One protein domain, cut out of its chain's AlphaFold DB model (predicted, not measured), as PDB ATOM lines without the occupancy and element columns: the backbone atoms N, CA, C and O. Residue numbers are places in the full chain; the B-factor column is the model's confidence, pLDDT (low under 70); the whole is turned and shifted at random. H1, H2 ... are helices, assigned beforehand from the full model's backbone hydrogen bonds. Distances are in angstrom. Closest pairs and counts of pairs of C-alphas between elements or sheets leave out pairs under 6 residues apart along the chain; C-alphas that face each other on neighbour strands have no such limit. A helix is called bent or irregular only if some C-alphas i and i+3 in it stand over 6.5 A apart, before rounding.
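AT A GLANCE: This is residues 20 to 148 and 209 to 258 of the 337 residues of an uncharacterized protein of Apilactobacillus kunkeei (UniProt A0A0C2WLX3). The model is a long, slender rod of helices: H5, H6 and H7 follow one another nearly in line along its length, with H4, H8 and H9 side by side as a loose three-helix bundle along one half. H1, H2 and H3 cluster beside H4's beginning and H7, while residues 143 to 148, at the far end of H7, stick out free. The printed part has 179 residues with nine named helices, H1 to H9 in order, and no named strand; the class is all helix. It is loose, with a radius of gyration of the C-alphas of 21.9 A, and spans 83 by 28 by 24 A.

IN THESE COORDINATES: H1, residues 22 to 32, begins at C-alpha 22 (144.107, 105.883, 120.371). H2 is residues 34 to 43 and H3 residues 51 to 58. H4, residues 64 to 86, is 31.8 A long, and H5, residues 95 to 112, is 26.1 A. H6 is residues 117 to 121. H7, residues 123 to 147, is 37.6 A long and ends at C-alpha 147 (148.965, 127.149, 121.766). H8, residues 212 to 230, is 26.1 A, and H9, residues 244 to 256, is 18.0 A, ending at C-alpha 256 (127.142, 96.363, 115.987). H3 and H7 are irregular: C-alphas 53 and 56 are 8.6 A apart, and C-alphas 143 and 146 are 7.1 A apart.

HOW THE PARTS SIT: In the bundle of H4, H8 and H9, H4 and H8 touch at a shallow tilt of 23 degrees, the same way; their closest C-alphas, Ser 78 and Ile 221, are 6.4 A apart. H8 and H9 form a hairpin at 23 degrees, closest at the C-alphas of Ile 218 and Leu 244, 6.6 A. H4 and H9 are near each other. H5 is close to H4 but not clearly touching, closest at the C-alphas of Ala 84 and Ile 102, 5.9 A. H4 touches H6 with residues 69 to 73 alone, closest at the C-alphas of Leu 70 and Tyr 118, 7.3 A. H9 touches H7, the same way at 23 degrees, closest at the C-alphas of Asn 124 and Ser 254, 5.5 A. H1 and H7 touch about perpendicular at 79 degrees, closest at the C-alphas of Leu 25 and Leu 134, 6.5 A. H1 and H2 form a hairpin at a steep tilt of 43 degrees, and H1 also touches H3, closest at the C-alphas of Asn 23 and Ser 53, 5.7 A. Every O i to N i+4 pair is within hydrogen-bond range in H1, H2, H4, H5, H6, H8 and H9; in H3 it is 2 of 4 and in H7 17 of 21.

THE WHOLE: The C-alphas of Gly 93 and Lys 148, the two farthest apart, are 83.1 A apart. Residues 149 to 208 are not printed, and C-alphas 148 and 209 are 42.7 A apart across the cut. The link from H8 to H9, 13 residues, is long. Mean pLDDT of the printed part is 79.0; residues 83 to 121 and 228 to 244 are under 70.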
ATOM      1  N   THR A  20     146.026 113.041 120.063       96.75
ATOM      2  CA  THR A  20     144.779 112.598 119.411       96.75
ATOM      3  C   THR A  20     144.819 111.141 118.948       96.75
ATOM      4  O   THR A  20     143.937 110.694 118.217       96.75
ATOM      5  N   SER A  21     145.853 110.368 119.297       96.62
ATOM      6  CA  SER A  21     145.904 108.944 118.935       96.62
ATOM      7  C   SER A  21     145.098 108.074 119.898       96.62
ATOM      8  O   SER A  21     144.928 108.418 121.063       96.62
ATOM      9  N   TYR A  22     144.700 106.875 119.465       96.50
ATOM     10  CA  TYR A  22     144.107 105.883 120.371       96.50
ATOM     11  C   TYR A  22     145.049 105.471 121.519       96.50
ATOM     12  O   TYR A  22     144.593 105.090 122.592       96.50
ATOM     13  N   ASN A  23     146.371 105.598 121.348       96.75
ATOM     14  CA  ASN A  23     147.322 105.415 122.450       96.75
ATOM     15  C   ASN A  23     147.291 106.571 123.453       96.75
ATOM     16  O   ASN A  23     147.628 106.371 124.620       96.75
ATOM     17  N   ASP A  24     146.942 107.773 123.008       97.94
ATOM     18  CA  ASP A  24     146.749 108.910 123.899       97.94
ATOM     19  C   ASP A  24     145.406 108.792 124.613       97.94
ATOM     20  O   ASP A  24     145.379 108.953 125.832       97.94
ATOM     21  N   LEU A  25     144.357 108.336 123.915       98.06
ATOM     22  CA  LEU A  25     143.076 107.980 124.528       98.06
ATOM     23  C   LEU A  25     143.254 106.911 125.607       98.06
ATOM     24  O   LEU A  25     142.778 107.088 126.724       98.06
ATOM     25  N   LYS A  26     144.028 105.853 125.327       97.81
ATOM     26  CA  LYS A  26     144.386 104.831 126.320       97.81
ATOM     27  C   LYS A  26     144.943 105.456 127.598       97.81
ATOM     28  O   LYS A  26     144.508 105.121 128.695       97.81
ATOM     29  N   LYS A  27     145.938 106.341 127.465       98.12
ATOM     30  CA  LYS A  27     146.570 107.006 128.617       98.12
ATOM     31  C   LYS A  27     145.583 107.921 129.334       98.12
ATOM     32  O   LYS A  27     145.594 107.955 130.559       98.12
ATOM     33  N   TYR A  28     144.756 108.641 128.578       98.12
ATOM     34  CA  TYR A  28     143.751 109.556 129.102       98.12
ATOM     35  C   TYR A  28     142.724 108.807 129.958       98.12
ATOM     36  O   TYR A  28     142.588 109.112 131.140       98.12
ATOM     37  N   ILE A  29     142.109 107.752 129.415       98.06
ATOM     38  CA  ILE A  29     141.159 106.902 130.147       98.06
ATOM     39  C   ILE A  29     141.848 106.264 131.356       98.06
ATOM     40  O   ILE A  29     141.327 106.343 132.456       98.06
ATOM     41  N   LYS A  30     143.065 105.721 131.212       97.62
ATOM     42  CA  LYS A  30     143.798 105.090 132.329       97.62
ATOM     43  C   LYS A  30     144.028 106.025 133.523       97.62
ATOM     44  O   LYS A  30     144.126 105.542 134.648       97.62
ATOM     45  N   ILE A  31     144.145 107.335 133.286       97.62
ATOM     46  CA  ILE A  31     144.307 108.353 134.335       97.62
ATOM     47  C   ILE A  31     142.954 108.778 134.914       97.62
ATOM     48  O   ILE A  31     142.842 108.936 136.127       97.62
ATOM     49  N   MET A  32     141.954 108.993 134.057       97.25
ATOM     50  CA  MET A  32     140.659 109.551 134.456       97.25
ATOM     51  C   MET A  32     139.718 108.501 135.057       97.25
ATOM     52  O   MET A  32     138.995 108.796 136.005       97.25
ATOM     53  N   ASP A  33     139.751 107.284 134.521       97.06
ATOM     54  CA  ASP A  33     138.901 106.159 134.891       97.06
ATOM     55  C   ASP A  33     139.617 104.829 134.623       97.06
ATOM     56  O   ASP A  33     139.525 104.201 133.563       97.06
ATOM     57  N   PHE A  34     140.370 104.392 135.630       96.19
ATOM     58  CA  PHE A  34     141.121 103.145 135.557       96.19
ATOM     59  C   PHE A  34     140.216 101.908 135.401       96.19
ATOM     60  O   PHE A  34     140.642 100.921 134.797       96.19
ATOM     61  N   SER A  35     138.984 101.958 135.922       93.38
ATOM     62  CA  SER A  35     138.019 100.857 135.826       93.38
ATOM     63  C   SER A  35     137.562 100.666 134.382       93.38
ATOM     64  O   SER A  35     137.671  99.563 133.839       93.38
ATOM     65  N   LEU A  36     137.158 101.756 133.723       93.56
ATOM     66  CA  LEU A  36     136.802 101.742 132.308       93.56
ATOM     67  C   LEU A  36     137.982 101.321 131.430       93.56
ATOM     68  O   LEU A  36     137.824 100.489 130.539       93.56
ATOM     69  N   TYR A  37     139.180 101.852 131.694       96.00
ATOM     70  CA  TYR A  37     140.383 101.433 130.973       96.00
ATOM     71  C   TYR A  37     140.578  99.913 131.044       96.00
ATOM     72  O   TYR A  37     140.839  99.289 130.013       96.00
ATOM     73  N   LYS A  38     140.440  99.323 132.238       93.62
ATOM     74  CA  LYS A  38     140.565  97.876 132.428       93.62
ATOM     75  C   LYS A  38     139.486  97.126 131.645       93.62
ATOM     76  O   LYS A  38     139.830  96.215 130.903       93.62
ATOM     77  N   ARG A  39     138.222  97.557 131.731       91.81
ATOM     78  CA  ARG A  39     137.107  96.967 130.970       91.81
ATOM     79  C   ARG A  39     137.372  96.985 129.466       91.81
ATOM     80  O   ARG A  39     137.340  95.930 128.849       91.81
ATOM     81  N   ILE A  40     137.741  98.129 128.888       92.06
ATOM     82  CA  ILE A  40     138.079  98.219 127.455       92.06
ATOM     83  C   ILE A  40     139.251  97.290 127.109       92.06
ATOM     84  O   ILE A  40     139.209  96.574 126.109       92.06
ATOM     85  N   ASN A  41     140.311  97.306 127.919       94.25
ATOM     86  CA  ASN A  41     141.508  96.514 127.660       94.25
ATOM     87  C   ASN A  41     141.241  95.008 127.712       94.25
ATOM     88  O   ASN A  41     141.771  94.274 126.884       94.25
ATOM     89  N   ASP A  42     140.413  94.558 128.645       90.75
ATOM     90  CA  ASP A  42     140.117  93.142 128.828       90.75
ATOM     91  C   ASP A  42     139.048  92.672 127.825       90.75
ATOM     92  O   ASP A  42     139.229  91.640 127.187       90.75
ATOM     93  N   GLN A  43     137.997  93.465 127.591       88.44
ATOM     94  CA  GLN A  43     136.859  93.079 126.745       88.44
ATOM     95  C   GLN A  43     137.127  93.245 125.248       88.44
ATOM     96  O   GLN A  43     136.810  92.356 124.467       88.44
ATOM     97  N   ILE A  44     137.719  94.371 124.831       88.25
ATOM     98  CA  ILE A  44     137.954  94.669 123.405       88.25
ATOM     99  C   ILE A  44     139.317  94.142 122.950       88.25
ATOM    100  O   ILE A  44     139.490  93.742 121.797       88.25
ATOM    101  N   PHE A  45     140.310  94.169 123.842       90.81
ATOM    102  CA  PHE A  45     141.701  93.866 123.501       90.81
ATOM    103  C   PHE A  45     142.264  92.617 124.184       90.81
ATOM    104  O   PHE A  45     143.425  92.286 123.939       90.81
ATOM    105  N   ILE A  46     141.471  91.908 124.997       90.12
ATOM    106  CA  ILE A  46     141.845  90.621 125.618       90.12
ATOM    107  C   ILE A  46     143.164  90.749 126.388       90.12
ATOM    108  O   ILE A  46     144.073  89.923 126.309       90.12
ATOM    109  N   GLY A  47     143.311  91.870 127.085       90.94
ATOM    110  CA  GLY A  47     144.492  92.192 127.871       90.94
ATOM    111  C   GLY A  47     145.653  92.812 127.081       90.94
ATOM    112  O   GLY A  47     146.549  93.386 127.708       90.94
ATOM    113  N   ASP A  48     145.674  92.766 125.742       93.44
ATOM    114  CA  ASP A  48     146.805  93.268 124.946       93.44
ATOM    115  C   ASP A  48     146.747  94.787 124.719       93.44
ATOM    116  O   ASP A  48     146.191  95.315 123.751       93.44
ATOM    117  N   GLU A  49     147.461  95.500 125.587       94.12
ATOM    118  CA  GLU A  49     147.643  96.949 125.537       94.12
ATOM    119  C   GLU A  49     148.181  97.504 124.198       94.12
ATOM    120  O   GLU A  49     148.069  98.717 123.961       94.12
ATOM    121  N   ASN A  50     148.809  96.684 123.347       93.75
ATOM    122  CA  ASN A  50     149.355  97.123 122.058       93.75
ATOM    123  C   ASN A  50     148.268  97.288 120.987       93.75
ATOM    124  O   ASN A  50     148.452  98.064 120.037       93.75
ATOM    125  N   LEU A  51     147.133  96.601 121.144       94.38
ATOM    126  CA  LEU A  51     146.039  96.608 120.173       94.38
ATOM    127  C   LEU A  51     145.277  97.935 120.131       94.38
ATOM    128  O   LEU A  51     144.703  98.249 119.092       94.38
ATOM    129  N   TRP A  52     145.385  98.775 121.166       94.94
ATOM    130  CA  TRP A  52     144.861 100.148 121.169       94.94
ATOM    131  C   TRP A  52     145.309 100.956 119.950       94.94
ATOM    132  O   TRP A  52     144.521 101.664 119.332       94.94
ATOM    133  N   SER A  53     146.570 100.805 119.537       91.56
ATOM    134  CA  SER A  53     147.109 101.485 118.349       91.56
ATOM    135  C   SER A  53     146.450 101.059 117.029       91.56
ATOM    136  O   SER A  53     146.607 101.734 116.013       91.56
ATOM    137  N   SER A  54     145.740  99.934 117.050       91.50
ATOM    138  CA  SER A  54     145.051  99.307 115.925       91.50
ATOM    139  C   SER A  54     143.547  99.165 116.190       91.50
ATOM    140  O   SER A  54     142.913  98.319 115.561       91.50
ATOM    141  N   PHE A  55     142.989  99.982 117.097       94.00
ATOM    142  CA  PHE A  55     141.606  99.900 117.578       94.00
ATOM    143  C   PHE A  55     140.582  99.688 116.456       94.00
ATOM    144  O   PHE A  55     139.906  98.665 116.455       94.00
ATOM    145  N   GLU A  56     140.548 100.554 115.439       92.38
ATOM    146  CA  GLU A  56     139.565 100.476 114.338       92.38
ATOM    147  C   GLU A  56     139.652  99.179 113.525       92.38
ATOM    148  O   GLU A  56     138.682  98.763 112.911       92.38
ATOM    149  N   SER A  57     140.807  98.510 113.521       91.38
ATOM    150  CA  SER A  57     140.975  97.218 112.842       91.38
ATOM    151  C   SER A  57     140.709  96.001 113.732       91.38
ATOM    152  O   SER A  57     140.759  94.874 113.238       91.38
ATOM    153  N   LYS A  58     140.524  96.208 115.040       92.12
ATOM    154  CA  LYS A  58     140.476  95.149 116.058       92.12
ATOM    155  C   LYS A  58     139.160  95.092 116.806       92.12
ATOM    156  O   LYS A  58     138.716  93.988 117.113       92.12
ATOM    157  N   VAL A  59     138.530  96.236 117.047       93.25
ATOM    158  CA  VAL A  59     137.227  96.292 117.704       93.25
ATOM    159  C   VAL A  59     136.209  95.440 116.941       93.25
ATOM    160  O   VAL A  59     136.207  95.422 115.705       93.25
ATOM    161  N   GLY A  60     135.448  94.643 117.693       90.88
ATOM    162  CA  GLY A  60     134.467  93.681 117.188       90.88
ATOM    163  C   GLY A  60     135.035  92.446 116.475       90.88
ATOM    164  O   GLY A  60     134.271  91.561 116.122       90.88
ATOM    165  N   THR A  61     136.352  92.328 116.256       92.50
ATOM    166  CA  THR A  61     136.923  91.179 115.506       92.50
ATOM    167  C   THR A  61     137.167  89.938 116.359       92.50
ATOM    168  O   THR A  61     137.330  88.833 115.832       92.50
ATOM    169  N   ASN A  62     137.237  90.122 117.672       90.69
ATOM    170  CA  ASN A  62     137.359  89.061 118.649       90.69
ATOM    171  C   ASN A  62     136.385  89.369 119.793       90.69
ATOM    172  O   ASN A  62     136.392  90.484 120.311       90.69
ATOM    173  N   ILE A  63     135.546  88.387 120.116       89.06
ATOM    174  CA  ILE A  63     134.507  88.462 121.144       89.06
ATOM    175  C   ILE A  63     134.695  87.380 122.216       89.06
ATOM    176  O   ILE A  63     133.792  87.174 123.014       89.06
ATOM    177  N   ASP A  64     135.862  86.724 122.268       89.19
ATOM    178  CA  ASP A  64     136.137  85.573 123.139       89.19
ATOM    179  C   ASP A  64     135.860  85.911 124.613       89.19
ATOM    180  O   ASP A  64     135.332  85.092 125.349       89.19
ATOM    181  N   PHE A  65     136.178  87.134 125.060       87.31
ATOM    182  CA  PHE A  65     135.867  87.567 126.427       87.31
ATOM    183  C   PHE A  65     134.357  87.531 126.712       87.31
ATOM    184  O   PHE A  65     133.936  87.093 127.780       87.31
ATOM    185  N   LEU A  66     133.550  88.001 125.758       83.44
ATOM    186  CA  LEU A  66     132.096  88.096 125.888       83.44
ATOM    187  C   LEU A  66     131.448  86.717 125.753       83.44
ATOM    188  O   LEU A  66     130.578  86.371 126.544       83.44
ATOM    189  N   GLU A  67     131.912  85.928 124.784       84.38
ATOM    190  CA  GLU A  67     131.464  84.555 124.549       84.38
ATOM    191  C   GLU A  67     131.754  83.670 125.766       84.38
ATOM    192  O   GLU A  67     130.833  83.045 126.283       84.38
ATOM    193  N   ASN A  68     132.978  83.709 126.305       85.38
ATOM    194  CA  ASN A  68     133.338  82.950 127.505       85.38
ATOM    195  C   ASN A  68     132.520  83.394 128.726       85.38
ATOM    196  O   ASN A  68     132.036  82.549 129.470       85.38
ATOM    197  N   GLY A  69     132.330  84.705 128.926       82.19
ATOM    198  CA  GLY A  69     131.529  85.213 130.043       82.19
ATOM    199  C   GLY A  69     130.071  84.748 129.976       82.19
ATOM    200  O   GLY A  69     129.500  84.334 130.982       82.19
ATOM    201  N   LEU A  70     129.471  84.755 128.784       79.44
ATOM    202  CA  LEU A  70     128.122  84.225 128.581       79.44
ATOM    203  C   LEU A  70     128.061  82.701 128.706       79.44
ATOM    204  O   LEU A  70     127.076  82.180 129.233       79.44
ATOM    205  N   GLU A  71     129.076  81.980 128.235       82.44
ATOM    206  CA  GLU A  71     129.152  80.527 128.368       82.44
ATOM    207  C   GLU A  71     129.239  80.119 129.843       82.44
ATOM    208  O   GLU A  71     128.487  79.246 130.271       82.44
ATOM    209  N   GLU A  72     130.073  80.792 130.638       82.31
ATOM    210  CA  GLU A  72     130.187  80.570 132.084       82.31
ATOM    211  C   GLU A  72     128.834  80.764 132.785       82.31
ATOM    212  O   GLU A  72     128.396  79.880 133.527       82.31
ATOM    213  N   ILE A  73     128.127  81.859 132.486       78.06
ATOM    214  CA  ILE A  73     126.779  82.126 133.019       78.06
ATOM    215  C   ILE A  73     125.797  81.019 132.600       78.06
ATOM    216  O   ILE A  73     125.032  80.501 133.418       78.06
ATOM    217  N   SER A  74     125.831  80.618 131.330       78.31
ATOM    218  CA  SER A  74     124.917  79.614 130.771       78.31
ATOM    219  C   SER A  74     125.150  78.222 131.366       78.31
ATOM    220  O   SER A  74     124.194  77.518 131.702       78.31
ATOM    221  N   GLN A  75     126.414  77.834 131.558       81.31
ATOM    222  CA  GLN A  75     126.793  76.571 132.191       81.31
ATOM    223  C   GLN A  75     126.372  76.532 133.663       81.31
ATOM    224  O   GLN A  75     125.854  75.509 134.118       81.31
ATOM    225  N   GLN A  76     126.538  77.635 134.398       76.19
ATOM    226  CA  GLN A  76     126.089  77.737 135.789       76.19
ATOM    227  C   GLN A  76     124.568  77.569 135.894       76.19
ATOM    228  O   GLN A  76     124.099  76.742 136.678       76.19
ATOM    229  N   ILE A  77     123.796  78.263 135.051       74.38
ATOM    230  CA  ILE A  77     122.332  78.116 135.000       74.38
ATOM    231  C   ILE A  77     121.943  76.674 134.658       74.38
ATOM    232  O   ILE A  77     121.108  76.086 135.346       74.38
ATOM    233  N   SER A  78     122.576  76.071 133.645       77.75
ATOM    234  CA  SER A  78     122.334  74.670 133.281       77.75
ATOM    235  C   SER A  78     122.588  73.724 134.454       77.75
ATOM    236  O   SER A  78     121.757  72.862 134.717       77.75
ATOM    237  N   SER A  79     123.709  73.884 135.163       77.44
ATOM    238  CA  SER A  79     124.077  73.017 136.287       77.44
ATOM    239  C   SER A  79     123.033  73.052 137.398       77.44
ATOM    240  O   SER A  79     122.704  72.010 137.962       77.44
ATOM    241  N   VAL A  80     122.503  74.232 137.715       70.88
ATOM    242  CA  VAL A  80     121.510  74.347 138.785       70.88
ATOM    243  C   VAL A  80     120.146  73.820 138.347       70.88
ATOM    244  O   VAL A  80     119.454  73.180 139.139       70.88
ATOM    245  N   LEU A  81     119.766  74.015 137.081       70.31
ATOM    246  CA  LEU A  81     118.573  73.367 136.530       70.31
ATOM    247  C   LEU A  81     118.689  71.842 136.601       70.31
ATOM    248  O   LEU A  81     117.739  71.179 137.014       70.31
ATOM    249  N   ASP A  82     119.848  71.290 136.243       75.62
ATOM    250  CA  ASP A  82     120.087  69.851 136.304       75.62
ATOM    251  C   ASP A  82     119.999  69.336 137.754       75.62
ATOM    252  O   ASP A  82     119.362  68.309 137.990       75.62
ATOM    253  N   GLU A  83     120.540  70.057 138.745       69.00
ATOM    254  CA  GLU A  83     120.397  69.711 140.171       69.00
ATOM    255  C   GLU A  83     118.930  69.742 140.629       69.00
ATOM    256  O   GLU A  83     118.450  68.772 141.222       69.00
ATOM    257  N   ALA A  84     118.195  70.802 140.286       65.94
ATOM    258  CA  ALA A  84     116.785  70.959 140.645       65.94
ATOM    259  C   ALA A  84     115.884  69.879 140.016       65.94
ATOM    260  O   ALA A  84     114.905  69.455 140.630       65.94
ATOM    261  N   ILE A  85     116.209  69.420 138.802       67.06
ATOM    262  CA  ILE A  85     115.465  68.363 138.099       67.06
ATOM    263  C   ILE A  85     115.834  66.968 138.628       67.06
ATOM    264  O   ILE A  85     114.965  66.098 138.722       67.06
ATOM    265  N   THR A  86     117.113  66.716 138.932       67.56
ATOM    266  CA  THR A  86     117.612  65.363 139.255       67.56
ATOM    267  C   THR A  86     117.512  64.985 140.729       67.56
ATOM    268  O   THR A  86     117.345  63.799 141.019       67.56
ATOM    269  N   ASN A  87     117.561  65.953 141.649       59.84
ATOM    270  CA  ASN A  87     117.440  65.734 143.093       59.84
ATOM    271  C   ASN A  87     116.219  66.472 143.678       59.84
ATOM    272  O   ASN A  87     116.387  67.397 144.476       59.84
ATOM    273  N   PRO A  88     114.979  66.079 143.328       56.47
ATOM    274  CA  PRO A  88     113.805  66.595 144.020       56.47
ATOM    275  C   PRO A  88     113.863  66.181 145.501       56.47
ATOM    276  O   PRO A  88     114.162  65.028 145.816       56.47
ATOM    277  N   ASP A  89     113.606  67.123 146.414       52.81
ATOM    278  CA  ASP A  89     113.630  66.893 147.866       52.81
ATOM    279  C   ASP A  89     112.797  65.638 148.243       52.81
ATOM    280  O   ASP A  89     111.625  65.545 147.857       52.81
ATOM    281  N   PRO A  90     113.373  64.648 148.962       48.88
ATOM    282  CA  PRO A  90     112.798  63.317 149.195       48.88
ATOM    283  C   PRO A  90     111.527  63.243 150.060       48.88
ATOM    284  O   PRO A  90     111.152  62.139 150.471       48.88
ATOM    285  N   MET A  91     110.816  64.341 150.336       53.06
ATOM    286  CA  MET A  91     109.439  64.255 150.847       53.06
ATOM    287  C   MET A  91     108.486  63.820 149.724       53.06
ATOM    288  O   MET A  91     107.691  64.585 149.181       53.06
ATOM    289  N   ASP A  92     108.607  62.542 149.376       46.53
ATOM    290  CA  ASP A  92     107.774  61.787 148.453       46.53
ATOM    291  C   ASP A  92     106.325  61.782 148.974       46.53
ATOM    292  O   ASP A  92     105.990  61.085 149.937       46.53
ATOM    293  N   GLY A  93     105.471  62.635 148.397       51.84
ATOM    294  CA  GLY A  93     104.039  62.633 148.699       51.84
ATOM    295  C   GLY A  93     103.270  63.928 148.439       51.84
ATOM    296  O   GLY A  93     102.069  63.837 148.188       51.84
ATOM    297  N   ASP A  94     103.913  65.102 148.456       60.12
ATOM    298  CA  ASP A  94     103.222  66.377 148.208       60.12
ATOM    299  C   ASP A  94     103.870  67.153 147.058       60.12
ATOM    300  O   ASP A  94     104.883  67.837 147.199       60.12
ATOM    301  N   VAL A  95     103.259  67.008 145.883       57.94
ATOM    302  CA  VAL A  95     103.689  67.612 144.616       57.94
ATOM    303  C   VAL A  95     103.832  69.142 144.737       57.94
ATOM    304  O   VAL A  95     104.690  69.719 144.076       57.94
ATOM    305  N   LEU A  96     103.068  69.783 145.633       59.78
ATOM    306  CA  LEU A  96     103.131  71.225 145.914       59.78
ATOM    307  C   LEU A  96     104.413  71.653 146.651       59.78
ATOM    308  O   LEU A  96     104.956  72.712 146.367       59.78
ATOM    309  N   MET A  97     104.948  70.836 147.560       57.84
ATOM    310  CA  MET A  97     106.188  71.178 148.273       57.84
ATOM    311  C   MET A  97     107.430  71.030 147.391       57.84
ATOM    312  O   MET A  97     108.354  71.833 147.478       57.84
ATOM    313  N   GLN A  98     107.453  70.024 146.512       57.22
ATOM    314  CA  GLN A  98     108.532  69.883 145.528       57.22
ATOM    315  C   GLN A  98     108.559  71.077 144.561       57.22
ATOM    316  O   GLN A  98     109.633  71.538 144.179       57.22
ATOM    317  N   GLN A  99     107.384  71.609 144.213       59.28
ATOM    318  CA  GLN A  99     107.237  72.830 143.416       59.28
ATOM    319  C   GLN A  99     107.814  74.054 144.126       59.28
ATOM    320  O   GLN A  99     108.607  74.781 143.526       59.28
ATOM    321  N   ASP A 100     107.450  74.261 145.393       61.91
ATOM    322  CA  ASP A 100     107.924  75.397 146.185       61.91
ATOM    323  C   ASP A 100     109.447  75.354 146.386       61.91
ATOM    324  O   ASP A 100     110.102  76.387 146.270       61.91
ATOM    325  N   ASN A 101     110.034  74.167 146.564       64.81
ATOM    326  CA  ASN A 101     111.485  74.001 146.697       64.81
ATOM    327  C   ASN A 101     112.245  74.324 145.401       64.81
ATOM    328  O   ASN A 101     113.242  75.041 145.433       64.81
ATOM    329  N   ILE A 102     111.772  73.833 144.247       63.94
ATOM    330  CA  ILE A 102     112.354  74.180 142.937       63.94
ATOM    331  C   ILE A 102     112.255  75.694 142.719       63.94
ATOM    332  O   ILE A 102     113.216  76.340 142.299       63.94
ATOM    333  N   GLN A 103     111.101  76.272 143.049       65.00
ATOM    334  CA  GLN A 103     110.848  77.698 142.934       65.00
ATOM    335  C   GLN A 103     111.748  78.527 143.864       65.00
ATOM    336  O   GLN A 103     112.222  79.593 143.462       65.00
ATOM    337  N   GLU A 104     112.001  78.059 145.083       67.50
ATOM    338  CA  GLU A 104     112.873  78.715 146.054       67.50
ATOM    339  C   GLU A 104     114.342  78.633 145.640       67.50
ATOM    340  O   GLU A 104     114.995  79.671 145.624       67.50
ATOM    341  N   SER A 105     114.834  77.474 145.188       65.94
ATOM    342  CA  SER A 105     116.187  77.343 144.627       65.94
ATOM    343  C   SER A 105     116.386  78.290 143.447       65.94
ATOM    344  O   SER A 105     117.355  79.039 143.395       65.94
ATOM    345  N   ILE A 106     115.414  78.357 142.535       62.69
ATOM    346  CA  ILE A 106     115.458  79.261 141.380       62.69
ATOM    347  C   ILE A 106     115.392  80.739 141.807       62.69
ATOM    348  O   ILE A 106     116.033  81.596 141.197       62.69
ATOM    349  N   ASN A 107     114.650  81.070 142.866       64.44
ATOM    350  CA  ASN A 107     114.621  82.423 143.425       64.44
ATOM    351  C   ASN A 107     115.901  82.778 144.196       64.44
ATOM    352  O   ASN A 107     116.317  83.931 144.151       64.44
ATOM    353  N   GLN A 108     116.548  81.825 144.865       65.00
ATOM    354  CA  GLN A 108     117.850  82.035 145.497       65.00
ATOM    355  C   GLN A 108     118.917  82.318 144.442       65.00
ATOM    356  O   GLN A 108     119.649  83.291 144.596       65.00
ATOM    357  N   LEU A 109     118.908  81.590 143.319       62.38
ATOM    358  CA  LEU A 109     119.748  81.924 142.166       62.38
ATOM    359  C   LEU A 109     119.492  83.356 141.712       62.38
ATOM    360  O   LEU A 109     120.425  84.133 141.585       62.38
ATOM    361  N   LYS A 110     118.233  83.760 141.525       60.88
ATOM    362  CA  LYS A 110     117.940  85.151 141.153       60.88
ATOM    363  C   LYS A 110     118.509  86.166 142.124       60.88
ATOM    364  O   LYS A 110     118.897  87.218 141.655       60.88
ATOM    365  N   GLU A 111     118.476  85.920 143.432       60.91
ATOM    366  CA  GLU A 111     119.023  86.852 144.426       60.91
ATOM    367  C   GLU A 111     120.558  86.846 144.424       60.91
ATOM    368  O   GLU A 111     121.164  87.915 144.474       60.91
ATOM    369  N   GLU A 112     121.194  85.679 144.286       57.22
ATOM    370  CA  GLU A 112     122.651  85.555 144.121       57.22
ATOM    371  C   GLU A 112     123.140  86.228 142.828       57.22
ATOM    372  O   GLU A 112     124.172  86.902 142.827       57.22
ATOM    373  N   TYR A 113     122.355  86.132 141.752       58.22
ATOM    374  CA  TYR A 113     122.628  86.732 140.446       58.22
ATOM    375  C   TYR A 113     121.922  88.083 140.228       58.22
ATOM    376  O   TYR A 113     122.012  88.628 139.134       58.22
ATOM    377  N   LYS A 114     121.245  88.677 141.229       51.06
ATOM    378  CA  LYS A 114     120.438  89.918 141.071       51.06
ATOM    379  C   LYS A 114     121.250  91.194 140.882       51.06
ATOM    380  O   LYS A 114     120.687  92.271 140.708       51.06
ATOM    381  N   GLU A 115     122.565  91.069 140.855       51.38
ATOM    382  CA  GLU A 115     123.432  91.954 140.091       51.38
ATOM    383  C   GLU A 115     123.975  91.120 138.925       51.38
ATOM    384  O   GLU A 115     125.046  90.525 139.075       51.38
ATOM    385  N   ASN A 116     123.204  90.995 137.832       58.50
ATOM    386  CA  ASN A 116     123.479  90.038 136.752       58.50
ATOM    387  C   ASN A 116     124.969  90.080 136.404       58.50
ATOM    388  O   ASN A 116     125.483  91.154 136.088       58.50
ATOM    389  N   GLU A 117     125.674  88.945 136.452       61.16
ATOM    390  CA  GLU A 117     127.090  88.913 136.059       61.16
ATOM    391  C   GLU A 117     127.286  89.499 134.656       61.16
ATOM    392  O   GLU A 117     128.270  90.187 134.416       61.16
ATOM    393  N   TYR A 118     126.273  89.358 133.793       64.56
ATOM    394  CA  TYR A 118     126.164  90.062 132.521       64.56
ATOM    395  C   TYR A 118     126.210  91.594 132.654       64.56
ATOM    396  O   TYR A 118     127.020  92.246 132.003       64.56
ATOM    397  N   ASP A 119     125.376  92.191 133.512       67.31
ATOM    398  CA  ASP A 119     125.357  93.646 133.717       67.31
ATOM    399  C   ASP A 119     126.677  94.118 134.369       67.31
ATOM    400  O   ASP A 119     127.132  95.234 134.118       67.31
ATOM    401  N   LYS A 120     127.374  93.249 135.125       66.75
ATOM    402  CA  LYS A 120     128.745  93.504 135.614       66.75
ATOM    403  C   LYS A 120     129.794  93.513 134.499       66.75
ATOM    404  O   LYS A 120     130.832  94.160 134.670       66.75
ATOM    405  N   LEU A 121     129.549  92.848 133.364       67.44
ATOM    406  CA  LEU A 121     130.388  93.007 132.171       67.44
ATOM    407  C   LEU A 121     130.266  94.445 131.641       67.44
ATOM    408  O   LEU A 121     131.255  95.004 131.162       67.44
ATOM    409  N   GLY A 122     129.102  95.087 131.792       73.56
ATOM    410  CA  GLY A 122     128.873  96.481 131.401       73.56
ATOM    411  C   GLY A 122     129.115  96.712 129.910       73.56
ATOM    412  O   GLY A 122     129.740  97.695 129.515       73.56
ATOM    413  N   PHE A 123     128.764  95.739 129.074       73.56
ATOM    414  CA  PHE A 123     129.093  95.802 127.655       73.56
ATOM    415  C   PHE A 123     128.280  96.881 126.929       73.56
ATOM    416  O   PHE A 123     128.827  97.639 126.126       73.56
ATOM    417  N   ASN A 124     127.001  97.001 127.286       78.12
ATOM    418  CA  ASN A 124     126.044  97.907 126.653       78.12
ATOM    419  C   ASN A 124     126.423  99.383 126.863       78.12
ATOM    420  O   ASN A 124     126.205 100.232 125.999       78.12
ATOM    421  N   GLU A 125     127.050  99.705 127.995       86.31
ATOM    422  CA  GLU A 125     127.516 101.053 128.314       86.31
ATOM    423  C   GLU A 125     128.894 101.355 127.718       86.31
ATOM    424  O   GLU A 125     129.248 102.527 127.560       86.31
ATOM    425  N   LEU A 126     129.676 100.328 127.366       90.19
ATOM    426  CA  LEU A 126     131.091 100.468 127.015       90.19
ATOM    427  C   LEU A 126     131.306 101.397 125.816       90.19
ATOM    428  O   LEU A 126     132.245 102.194 125.819       90.19
ATOM    429  N   TYR A 127     130.431 101.319 124.812       92.75
ATOM    430  CA  TYR A 127     130.472 102.205 123.647       92.75
ATOM    431  C   TYR A 127     130.273 103.672 124.050       92.75
ATOM    432  O   TYR A 127     131.075 104.537 123.692       92.75
ATOM    433  N   TYR A 128     129.234 103.948 124.842       93.38
ATOM    434  CA  TYR A 128     128.888 105.301 125.281       93.38
ATOM    435  C   TYR A 128     129.945 105.894 126.217       93.38
ATOM    436  O   TYR A 128     130.277 107.079 126.139       93.38
ATOM    437  N   GLU A 129     130.518 105.074 127.093       95.06
ATOM    438  CA  GLU A 129     131.628 105.483 127.945       95.06
ATOM    439  C   GLU A 129     132.885 105.767 127.110       95.06
ATOM    440  O   GLU A 129     133.546 106.786 127.317       95.06
ATOM    441  N   PHE A 130     133.188 104.924 126.119       95.50
ATOM    442  CA  PHE A 130     134.323 105.123 125.219       95.50
ATOM    443  C   PHE A 130     134.208 106.423 124.419       95.50
ATOM    444  O   PHE A 130     135.152 107.220 124.427       95.50
ATOM    445  N   ILE A 131     133.071 106.659 123.750       95.38
ATOM    446  CA  ILE A 131     132.880 107.863 122.928       95.38
ATOM    447  C   ILE A 131     132.943 109.124 123.786       95.38
ATOM    448  O   ILE A 131     133.624 110.075 123.410       95.38
ATOM    449  N   LYS A 132     132.362 109.100 124.992       96.88
ATOM    450  CA  LYS A 132     132.447 110.213 125.941       96.88
ATOM    451  C   LYS A 132     133.898 110.578 126.257       96.88
ATOM    452  O   LYS A 132     134.270 111.746 126.176       96.88
ATOM    453  N   TYR A 133     134.744 109.600 126.588       97.88
ATOM    454  CA  TYR A 133     136.154 109.884 126.880       97.88
ATOM    455  C   TYR A 133     136.962 110.283 125.640       97.88
ATOM    456  O   TYR A 133     137.910 111.067 125.762       97.88
ATOM    457  N   LEU A 134     136.601 109.773 124.458       97.56
ATOM    458  CA  LEU A 134     137.171 110.223 123.189       97.56
ATOM    459  C   LEU A 134     136.856 111.706 122.959       97.56
ATOM    460  O   LEU A 134     137.778 112.492 122.737       97.56
ATOM    461  N   GLU A 135     135.592 112.104 123.073       97.88
ATOM    462  CA  GLU A 135     135.158 113.497 122.942       97.88
ATOM    463  C   GLU A 135     135.794 114.403 123.998       97.88
ATOM    464  O   GLU A 135     136.277 115.485 123.663       97.88
ATOM    465  N   ASP A 136     135.862 113.963 125.257       98.06
ATOM    466  CA  ASP A 136     136.500 114.714 126.340       98.06
ATOM    467  C   ASP A 136     137.983 114.976 126.044       98.06
ATOM    468  O   ASP A 136     138.451 116.117 126.150       98.06
ATOM    469  N   MET A 137     138.730 113.947 125.625       98.12
ATOM    470  CA  MET A 137     140.140 114.083 125.248       98.12
ATOM    471  C   MET A 137     140.310 115.052 124.071       98.12
ATOM    472  O   MET A 137     141.153 115.952 124.117       98.12
ATOM    473  N   LEU A 138     139.503 114.895 123.020       97.94
ATOM    474  CA  LEU A 138     139.563 115.754 121.837       97.94
ATOM    475  C   LEU A 138     139.204 117.206 122.179       97.94
ATOM    476  O   LEU A 138     139.861 118.121 121.688       97.94
ATOM    477  N   ASN A 139     138.247 117.435 123.080       97.75
ATOM    478  CA  ASN A 139     137.882 118.764 123.572       97.75
ATOM    479  C   ASN A 139     139.019 119.444 124.348       97.75
ATOM    480  O   ASN A 139     139.190 120.667 124.266       97.75
ATOM    481  N   VAL A 140     139.808 118.679 125.108       97.00
ATOM    482  CA  VAL A 140     141.021 119.191 125.764       97.00
ATOM    483  C   VAL A 140     142.061 119.603 124.720       97.00
ATOM    484  O   VAL A 140     142.629 120.695 124.817       97.00
ATOM    485  N   GLU A 141     142.302 118.770 123.709       96.94
ATOM    486  CA  GLU A 141     143.280 119.068 122.659       96.94
ATOM    487  C   GLU A 141     142.834 120.223 121.749       96.94
ATOM    488  O   GLU A 141     143.660 121.071 121.410       96.94
ATOM    489  N   GLU A 142     141.540 120.348 121.445       95.31
ATOM    490  CA  GLU A 142     140.987 121.432 120.627       95.31
ATOM    491  C   GLU A 142     141.243 122.813 121.248       95.31
ATOM    492  O   GLU A 142     141.728 123.729 120.577       95.31
ATOM    493  N   LYS A 143     141.056 122.941 122.569       96.06
ATOM    494  CA  LYS A 143     141.394 124.162 123.328       96.06
ATOM    495  C   LYS A 143     142.887 124.495 123.286       96.06
ATOM    496  O   LYS A 143     143.268 125.655 123.444       96.06
ATOM    497  N   ASN A 144     143.738 123.495 123.072       95.44
ATOM    498  CA  ASN A 144     145.185 123.657 123.017       95.44
ATOM    499  C   ASN A 144     145.718 123.958 121.613       95.44
ATOM    500  O   ASN A 144     146.886 124.342 121.512       95.44
ATOM    501  N   ILE A 145     144.912 123.847 120.548       95.81
ATOM    502  CA  ILE A 145     145.360 124.050 119.156       95.81
ATOM    503  C   ILE A 145     146.033 125.415 118.978       95.81
ATOM    504  O   ILE A 145     147.122 125.493 118.409       95.81
ATOM    505  N   SER A 146     145.442 126.488 119.512       92.44
ATOM    506  CA  SER A 146     145.993 127.849 119.403       92.44
ATOM    507  C   SER A 146     147.340 128.034 120.114       92.44
ATOM    508  O   SER A 146     148.074 128.965 119.788       92.44
ATOM    509  N   ASN A 147     147.687 127.144 121.050       93.50
ATOM    510  CA  ASN A 147     148.965 127.149 121.766       93.50
ATOM    511  C   ASN A 147     150.053 126.338 121.038       93.50
ATOM    512  O   ASN A 147     151.218 126.363 121.443       93.50
ATOM    513  N   LYS A 148     149.698 125.590 119.986       94.81
ATOM    514  CA  LYS A 148     150.645 124.815 119.175       94.81
ATOM    515  C   LYS A 148     151.201 125.659 118.026       94.81
ATOM    516  O   LYS A 148     150.709 126.733 117.693       94.81
ATOM    517  N   ASN A 209     129.474  88.630 115.570       89.88
ATOM    518  CA  ASN A 209     128.329  88.464 116.451       89.88
ATOM    519  C   ASN A 209     128.353  87.055 117.046       89.88
ATOM    520  O   ASN A 209     129.031  86.164 116.515       89.88
ATOM    521  N   LEU A 210     127.619  86.861 118.138       84.81
ATOM    522  CA  LEU A 210     127.367  85.528 118.671       84.81
ATOM    523  C   LEU A 210     126.682  84.663 117.609       84.81
ATOM    524  O   LEU A 210     125.923  85.151 116.769       84.81
ATOM    525  N   THR A 211     127.010  83.375 117.613       80.56
ATOM    526  CA  THR A 211     126.578  82.448 116.564       80.56
ATOM    527  C   THR A 211     125.176  81.904 116.813       80.56
ATOM    528  O   THR A 211     124.743  81.770 117.956       80.56
ATOM    529  N   ASP A 212     124.519  81.458 115.738       75.19
ATOM    530  CA  ASP A 212     123.255  80.712 115.818       75.19
ATOM    531  C   ASP A 212     123.365  79.445 116.683       75.19
ATOM    532  O   ASP A 212     122.359  78.960 117.197       75.19
ATOM    533  N   ASP A 213     124.564  78.865 116.802       78.38
ATOM    534  CA  ASP A 213     124.800  77.695 117.650       78.38
ATOM    535  C   ASP A 213     124.760  78.082 119.136       78.38
ATOM    536  O   ASP A 213     124.174  77.353 119.937       78.38
ATOM    537  N   PHE A 214     125.294  79.256 119.494       77.12
ATOM    538  CA  PHE A 214     125.178  79.799 120.847       77.12
ATOM    539  C   PHE A 214     123.718  80.119 121.183       77.12
ATOM    540  O   PHE A 214     123.215  79.677 122.214       77.12
ATOM    541  N   SER A 215     122.990  80.782 120.276       77.88
ATOM    542  CA  SER A 215     121.554  81.044 120.457       77.88
ATOM    543  C   SER A 215     120.748  79.752 120.629       77.88
ATOM    544  O   SER A 215     119.886  79.676 121.502       77.88
ATOM    545  N   ARG A 216     121.073  78.695 119.868       80.88
ATOM    546  CA  ARG A 216     120.448  77.373 120.033       80.88
ATOM    547  C   ARG A 216     120.740  76.743 121.394       80.88
ATOM    548  O   ARG A 216     119.832  76.174 121.989       80.88
ATOM    549  N   TYR A 217     121.963  76.860 121.906       81.38
ATOM    550  CA  TYR A 217     122.295  76.385 123.252       81.38
ATOM    551  C   TYR A 217     121.472  77.106 124.334       81.38
ATOM    552  O   TYR A 217     120.950  76.467 125.250       81.38
ATOM    553  N   ILE A 218     121.276  78.420 124.189       78.25
ATOM    554  CA  ILE A 218     120.397  79.200 125.071       78.25
ATOM    555  C   ILE A 218     118.932  78.747 124.961       78.25
ATOM    556  O   ILE A 218     118.264  78.579 125.984       78.25
ATOM    557  N   ASP A 219     118.431  78.491 123.749       80.44
ATOM    558  CA  ASP A 219     117.080  77.955 123.535       80.44
ATOM    559  C   ASP A 219     116.893  76.575 124.195       80.44
ATOM    560  O   ASP A 219     115.850  76.311 124.793       80.44
ATOM    561  N   GLU A 220     117.903  75.700 124.156       82.25
ATOM    562  CA  GLU A 220     117.856  74.391 124.824       82.25
ATOM    563  C   GLU A 220     117.776  74.518 126.355       82.25
ATOM    564  O   GLU A 220     117.050  73.763 127.011       82.25
ATOM    565  N   ILE A 221     118.501  75.475 126.945       76.56
ATOM    566  CA  ILE A 221     118.384  75.803 128.376       76.56
ATOM    567  C   ILE A 221     116.960  76.287 128.683       76.56
ATOM    568  O   ILE A 221     116.339  75.796 129.634       76.56
ATOM    569  N   ARG A 222     116.411  77.180 127.849       75.31
ATOM    570  CA  ARG A 222     115.038  77.693 127.983       75.31
ATOM    571  C   ARG A 222     114.005  76.571 127.930       75.31
ATOM    572  O   ARG A 222     113.093  76.526 128.754       75.31
ATOM    573  N   ASP A 223     114.134  75.653 126.982       79.06
ATOM    574  CA  ASP A 223     113.176  74.564 126.807       79.06
ATOM    575  C   ASP A 223     113.236  73.570 127.976       79.06
ATOM    576  O   ASP A 223     112.191  73.120 128.456       79.06
ATOM    577  N   ARG A 224     114.433  73.269 128.505       75.81
ATOM    578  CA  ARG A 224     114.582  72.474 129.739       75.81
ATOM    579  C   ARG A 224     113.903  73.147 130.930       75.81
ATOM    580  O   ARG A 224     113.148  72.485 131.643       75.81
ATOM    581  N   TYR A 225     114.108  74.452 131.097       71.94
ATOM    582  CA  TYR A 225     113.462  75.249 132.140       71.94
ATOM    583  C   TYR A 225     111.929  75.219 132.021       71.94
ATOM    584  O   TYR A 225     111.234  74.827 132.961       71.94
ATOM    585  N   ASN A 226     111.393  75.527 130.838       71.19
ATOM    586  CA  ASN A 226     109.952  75.516 130.577       71.19
ATOM    587  C   ASN A 226     109.325  74.141 130.833       71.19
ATOM    588  O   ASN A 226     108.231  74.053 131.397       71.19
ATOM    589  N   ASN A 227     110.013  73.060 130.459       71.56
ATOM    590  CA  ASN A 227     109.553  71.700 130.724       71.56
ATOM    591  C   ASN A 227     109.544  71.378 132.226       71.56
ATOM    592  O   ASN A 227     108.576  70.779 132.705       71.56
ATOM    593  N   ALA A 228     110.558  71.808 132.983       66.44
ATOM    594  CA  ALA A 228     110.612  71.631 134.436       66.44
ATOM    595  C   ALA A 228     109.464  72.367 135.162       66.44
ATOM    596  O   ALA A 228     108.866  71.827 136.090       66.44
ATOM    597  N   ILE A 229     109.078  73.557 134.696       63.19
ATOM    598  CA  ILE A 229     107.960  74.342 135.263       63.19
ATOM    599  C   ILE A 229     106.594  73.790 134.835       63.19
ATOM    600  O   ILE A 229     105.662  73.684 135.630       63.19
ATOM    601  N   THR A 230     106.450  73.428 133.557       62.28
ATOM    602  CA  THR A 230     105.169  72.953 133.007       62.28
ATOM    603  C   THR A 230     104.783  71.605 133.609       62.28
ATOM    604  O   THR A 230     103.625  71.393 133.974       62.28
ATOM    605  N   SER A 231     105.756  70.703 133.770       59.56
ATOM    606  CA  SER A 231     105.556  69.419 134.458       59.56
ATOM    607  C   SER A 231     105.193  69.578 135.939       59.56
ATOM    608  O   SER A 231     104.597  68.675 136.525       59.56
ATOM    609  N   SER A 232     105.461  70.746 136.522       53.31
ATOM    610  CA  SER A 232     105.224  71.059 137.924       53.31
ATOM    611  C   SER A 232     104.022  71.997 138.151       53.31
ATOM    612  O   SER A 232     103.821  72.460 139.257       53.31
ATOM    613  N   SER A 233     103.129  72.235 137.175       51.44
ATOM    614  CA  SER A 233     101.867  73.006 137.365       51.44
ATOM    615  C   SER A 233     102.017  74.414 137.990       51.44
ATOM    616  O   SER A 233     101.044  74.966 138.518       51.44
ATOM    617  N   ILE A 234     103.208  75.010 137.920       51.72
ATOM    618  CA  ILE A 234     103.535  76.321 138.490       51.72
ATOM    619  C   ILE A 234     102.874  77.410 137.629       51.72
ATOM    620  O   ILE A 234     103.124  77.518 136.429       51.72
ATOM    621  N   LYS A 235     101.970  78.200 138.227       47.19
ATOM    622  CA  LYS A 235     101.137  79.194 137.519       47.19
ATOM    623  C   LYS A 235     101.744  80.590 137.404       47.19
ATOM    624  O   LYS A 235     101.162  81.414 136.702       47.19
ATOM    625  N   ASP A 236     102.860  80.871 138.070       46.22
ATOM    626  CA  ASP A 236     103.479  82.195 138.001       46.22
ATOM    627  C   ASP A 236     104.604  82.216 136.961       46.22
ATOM    628  O   ASP A 236     105.792  82.145 137.256       46.22
ATOM    629  N   SER A 237     104.192  82.261 135.695       48.16
ATOM    630  CA  SER A 237     105.066  82.216 134.519       48.16
ATOM    631  C   SER A 237     105.783  83.541 134.228       48.16
ATOM    632  O   SER A 237     106.283  83.725 133.122       48.16
ATOM    633  N   SER A 238     105.733  84.518 135.136       45.22
ATOM    634  CA  SER A 238     105.928  85.926 134.766       45.22
ATOM    635  C   SER A 238     107.222  86.577 135.257       45.22
ATOM    636  O   SER A 238     107.482  87.718 134.889       45.22
ATOM    637  N   ALA A 239     108.051  85.898 136.055       44.19
ATOM    638  CA  ALA A 239     109.070  86.616 136.827       44.19
ATOM    639  C   ALA A 239     110.509  86.091 136.741       44.19
ATOM    640  O   ALA A 239     111.356  86.629 137.453       44.19
ATOM    641  N   ILE A 240     110.819  85.021 136.001       46.06
ATOM    642  CA  ILE A 240     112.109  84.323 136.167       46.06
ATOM    643  C   ILE A 240     112.704  83.867 134.842       46.06
ATOM    644  O   ILE A 240     112.753  82.687 134.523       46.06
ATOM    645  N   TYR A 241     113.233  84.800 134.082       51.94
ATOM    646  CA  TYR A 241     114.273  84.446 133.138       51.94
ATOM    647  C   TYR A 241     115.131  85.696 133.023       51.94
ATOM    648  O   TYR A 241     114.609  86.776 132.750       51.94
ATOM    649  N   ILE A 242     116.431  85.592 133.303       53.47
ATOM    650  CA  ILE A 242     117.345  86.446 132.549       53.47
ATOM    651  C   ILE A 242     117.108  85.939 131.145       53.47
ATOM    652  O   ILE A 242     117.445  84.787 130.874       53.47
ATOM    653  N   ASP A 243     116.404  86.712 130.324       61.97
ATOM    654  CA  ASP A 243     116.227  86.330 128.944       61.97
ATOM    655  C   ASP A 243     117.596  86.383 128.288       61.97
ATOM    656  O   ASP A 243     118.061  87.410 127.818       61.97
ATOM    657  N   LEU A 244     118.312  85.265 128.389       67.19
ATOM    658  CA  LEU A 244     119.632  85.110 127.818       67.19
ATOM    659  C   LEU A 244     119.547  85.284 126.303       67.19
ATOM    660  O   LEU A 244     120.552  85.653 125.711       67.19
ATOM    661  N   SER A 245     118.370  85.082 125.689       72.88
ATOM    662  CA  SER A 245     118.162  85.454 124.294       72.88
ATOM    663  C   SER A 245     118.113  86.975 124.119       72.88
ATOM    664  O   SER A 245     118.889  87.478 123.311       72.88
ATOM    665  N   ASP A 246     117.393  87.720 124.971       77.19
ATOM    666  CA  ASP A 246     117.488  89.193 125.001       77.19
ATOM    667  C   ASP A 246     118.931  89.663 125.267       77.19
ATOM    668  O   ASP A 246     119.387  90.632 124.675       77.19
ATOM    669  N   LYS A 247     119.702  88.968 126.118       77.69
ATOM    670  CA  LYS A 247     121.109  89.315 126.398       77.69
ATOM    671  C   LYS A 247     122.056  89.022 125.237       77.69
ATOM    672  O   LYS A 247     123.050  89.735 125.071       77.69
ATOM    673  N   VAL A 248     121.783  87.976 124.459       81.25
ATOM    674  CA  VAL A 248     122.497  87.682 123.209       81.25
ATOM    675  C   VAL A 248     122.201  88.774 122.182       81.25
ATOM    676  O   VAL A 248     123.133  89.268 121.545       81.25
ATOM    677  N   ASP A 249     120.940  89.189 122.067       84.31
ATOM    678  CA  ASP A 249     120.518  90.264 121.171       84.31
ATOM    679  C   ASP A 249     121.116  91.616 121.597       84.31
ATOM    680  O   ASP A 249     121.785  92.255 120.787       84.31
ATOM    681  N   ASP A 250     121.020  91.987 122.879       84.25
ATOM    682  CA  ASP A 250     121.651  93.180 123.467       84.25
ATOM    683  C   ASP A 250     123.165  93.220 123.191       84.25
ATOM    684  O   ASP A 250     123.731  94.278 122.886       84.25
ATOM    685  N   LEU A 251     123.839  92.065 123.294       84.94
ATOM    686  CA  LEU A 251     125.273  91.964 123.026       84.94
ATOM    687  C   LEU A 251     125.564  92.176 121.541       84.94
ATOM    688  O   LEU A 251     126.475  92.925 121.195       84.94
ATOM    689  N   ASN A 252     124.812  91.523 120.657       89.31
ATOM    690  CA  ASN A 252     124.974  91.686 119.217       89.31
ATOM    691  C   ASN A 252     124.706  93.136 118.796       89.31
ATOM    692  O   ASN A 252     125.487  93.702 118.030       89.31
ATOM    693  N   ASP A 253     123.670  93.770 119.337       90.19
ATOM    694  CA  ASP A 253     123.376  95.184 119.109       90.19
ATOM    695  C   ASP A 253     124.538  96.064 119.576       90.19
ATOM    696  O   ASP A 253     125.057  96.873 118.802       90.19
ATOM    697  N   SER A 254     125.035  95.836 120.788       89.50
ATOM    698  CA  SER A 254     126.172  96.570 121.347       89.50
ATOM    699  C   SER A 254     127.482  96.322 120.581       89.50
ATOM    700  O   SER A 254     128.303  97.231 120.463       89.50
ATOM    701  N   LEU A 255     127.690  95.137 119.995       90.44
ATOM    702  CA  LEU A 255     128.810  94.838 119.090       90.44
ATOM    703  C   LEU A 255     128.670  95.611 117.776       90.44
ATOM    704  O   LEU A 255     129.639  96.214 117.303       90.44
ATOM    705  N   ASN A 256     127.459  95.644 117.218       92.62
ATOM    706  CA  ASN A 256     127.142  96.363 115.987       92.62
ATOM    707  C   ASN A 256     127.278  97.887 116.148       92.62
ATOM    708  O   ASN A 256     127.586  98.561 115.165       92.62
ATOM    709  N   MET A 257     127.158  98.440 117.361       93.06
ATOM    710  CA  MET A 257     127.456  99.859 117.622       93.06
ATOM    711  C   MET A 257     128.907 100.245 117.294       93.06
ATOM    712  O   MET A 257     129.178 101.390 116.943       93.06
ATOM    713  N   TRP A 258     129.852  99.302 117.362       93.31
ATOM    714  CA  TRP A 258     131.254  99.527 116.976       93.31
ATOM    715  C   TRP A 258     131.501  99.382 115.472       93.31
ATOM    716  O   TRP A 258     132.653  99.427 115.019       93.31
TER     717      TRP A 258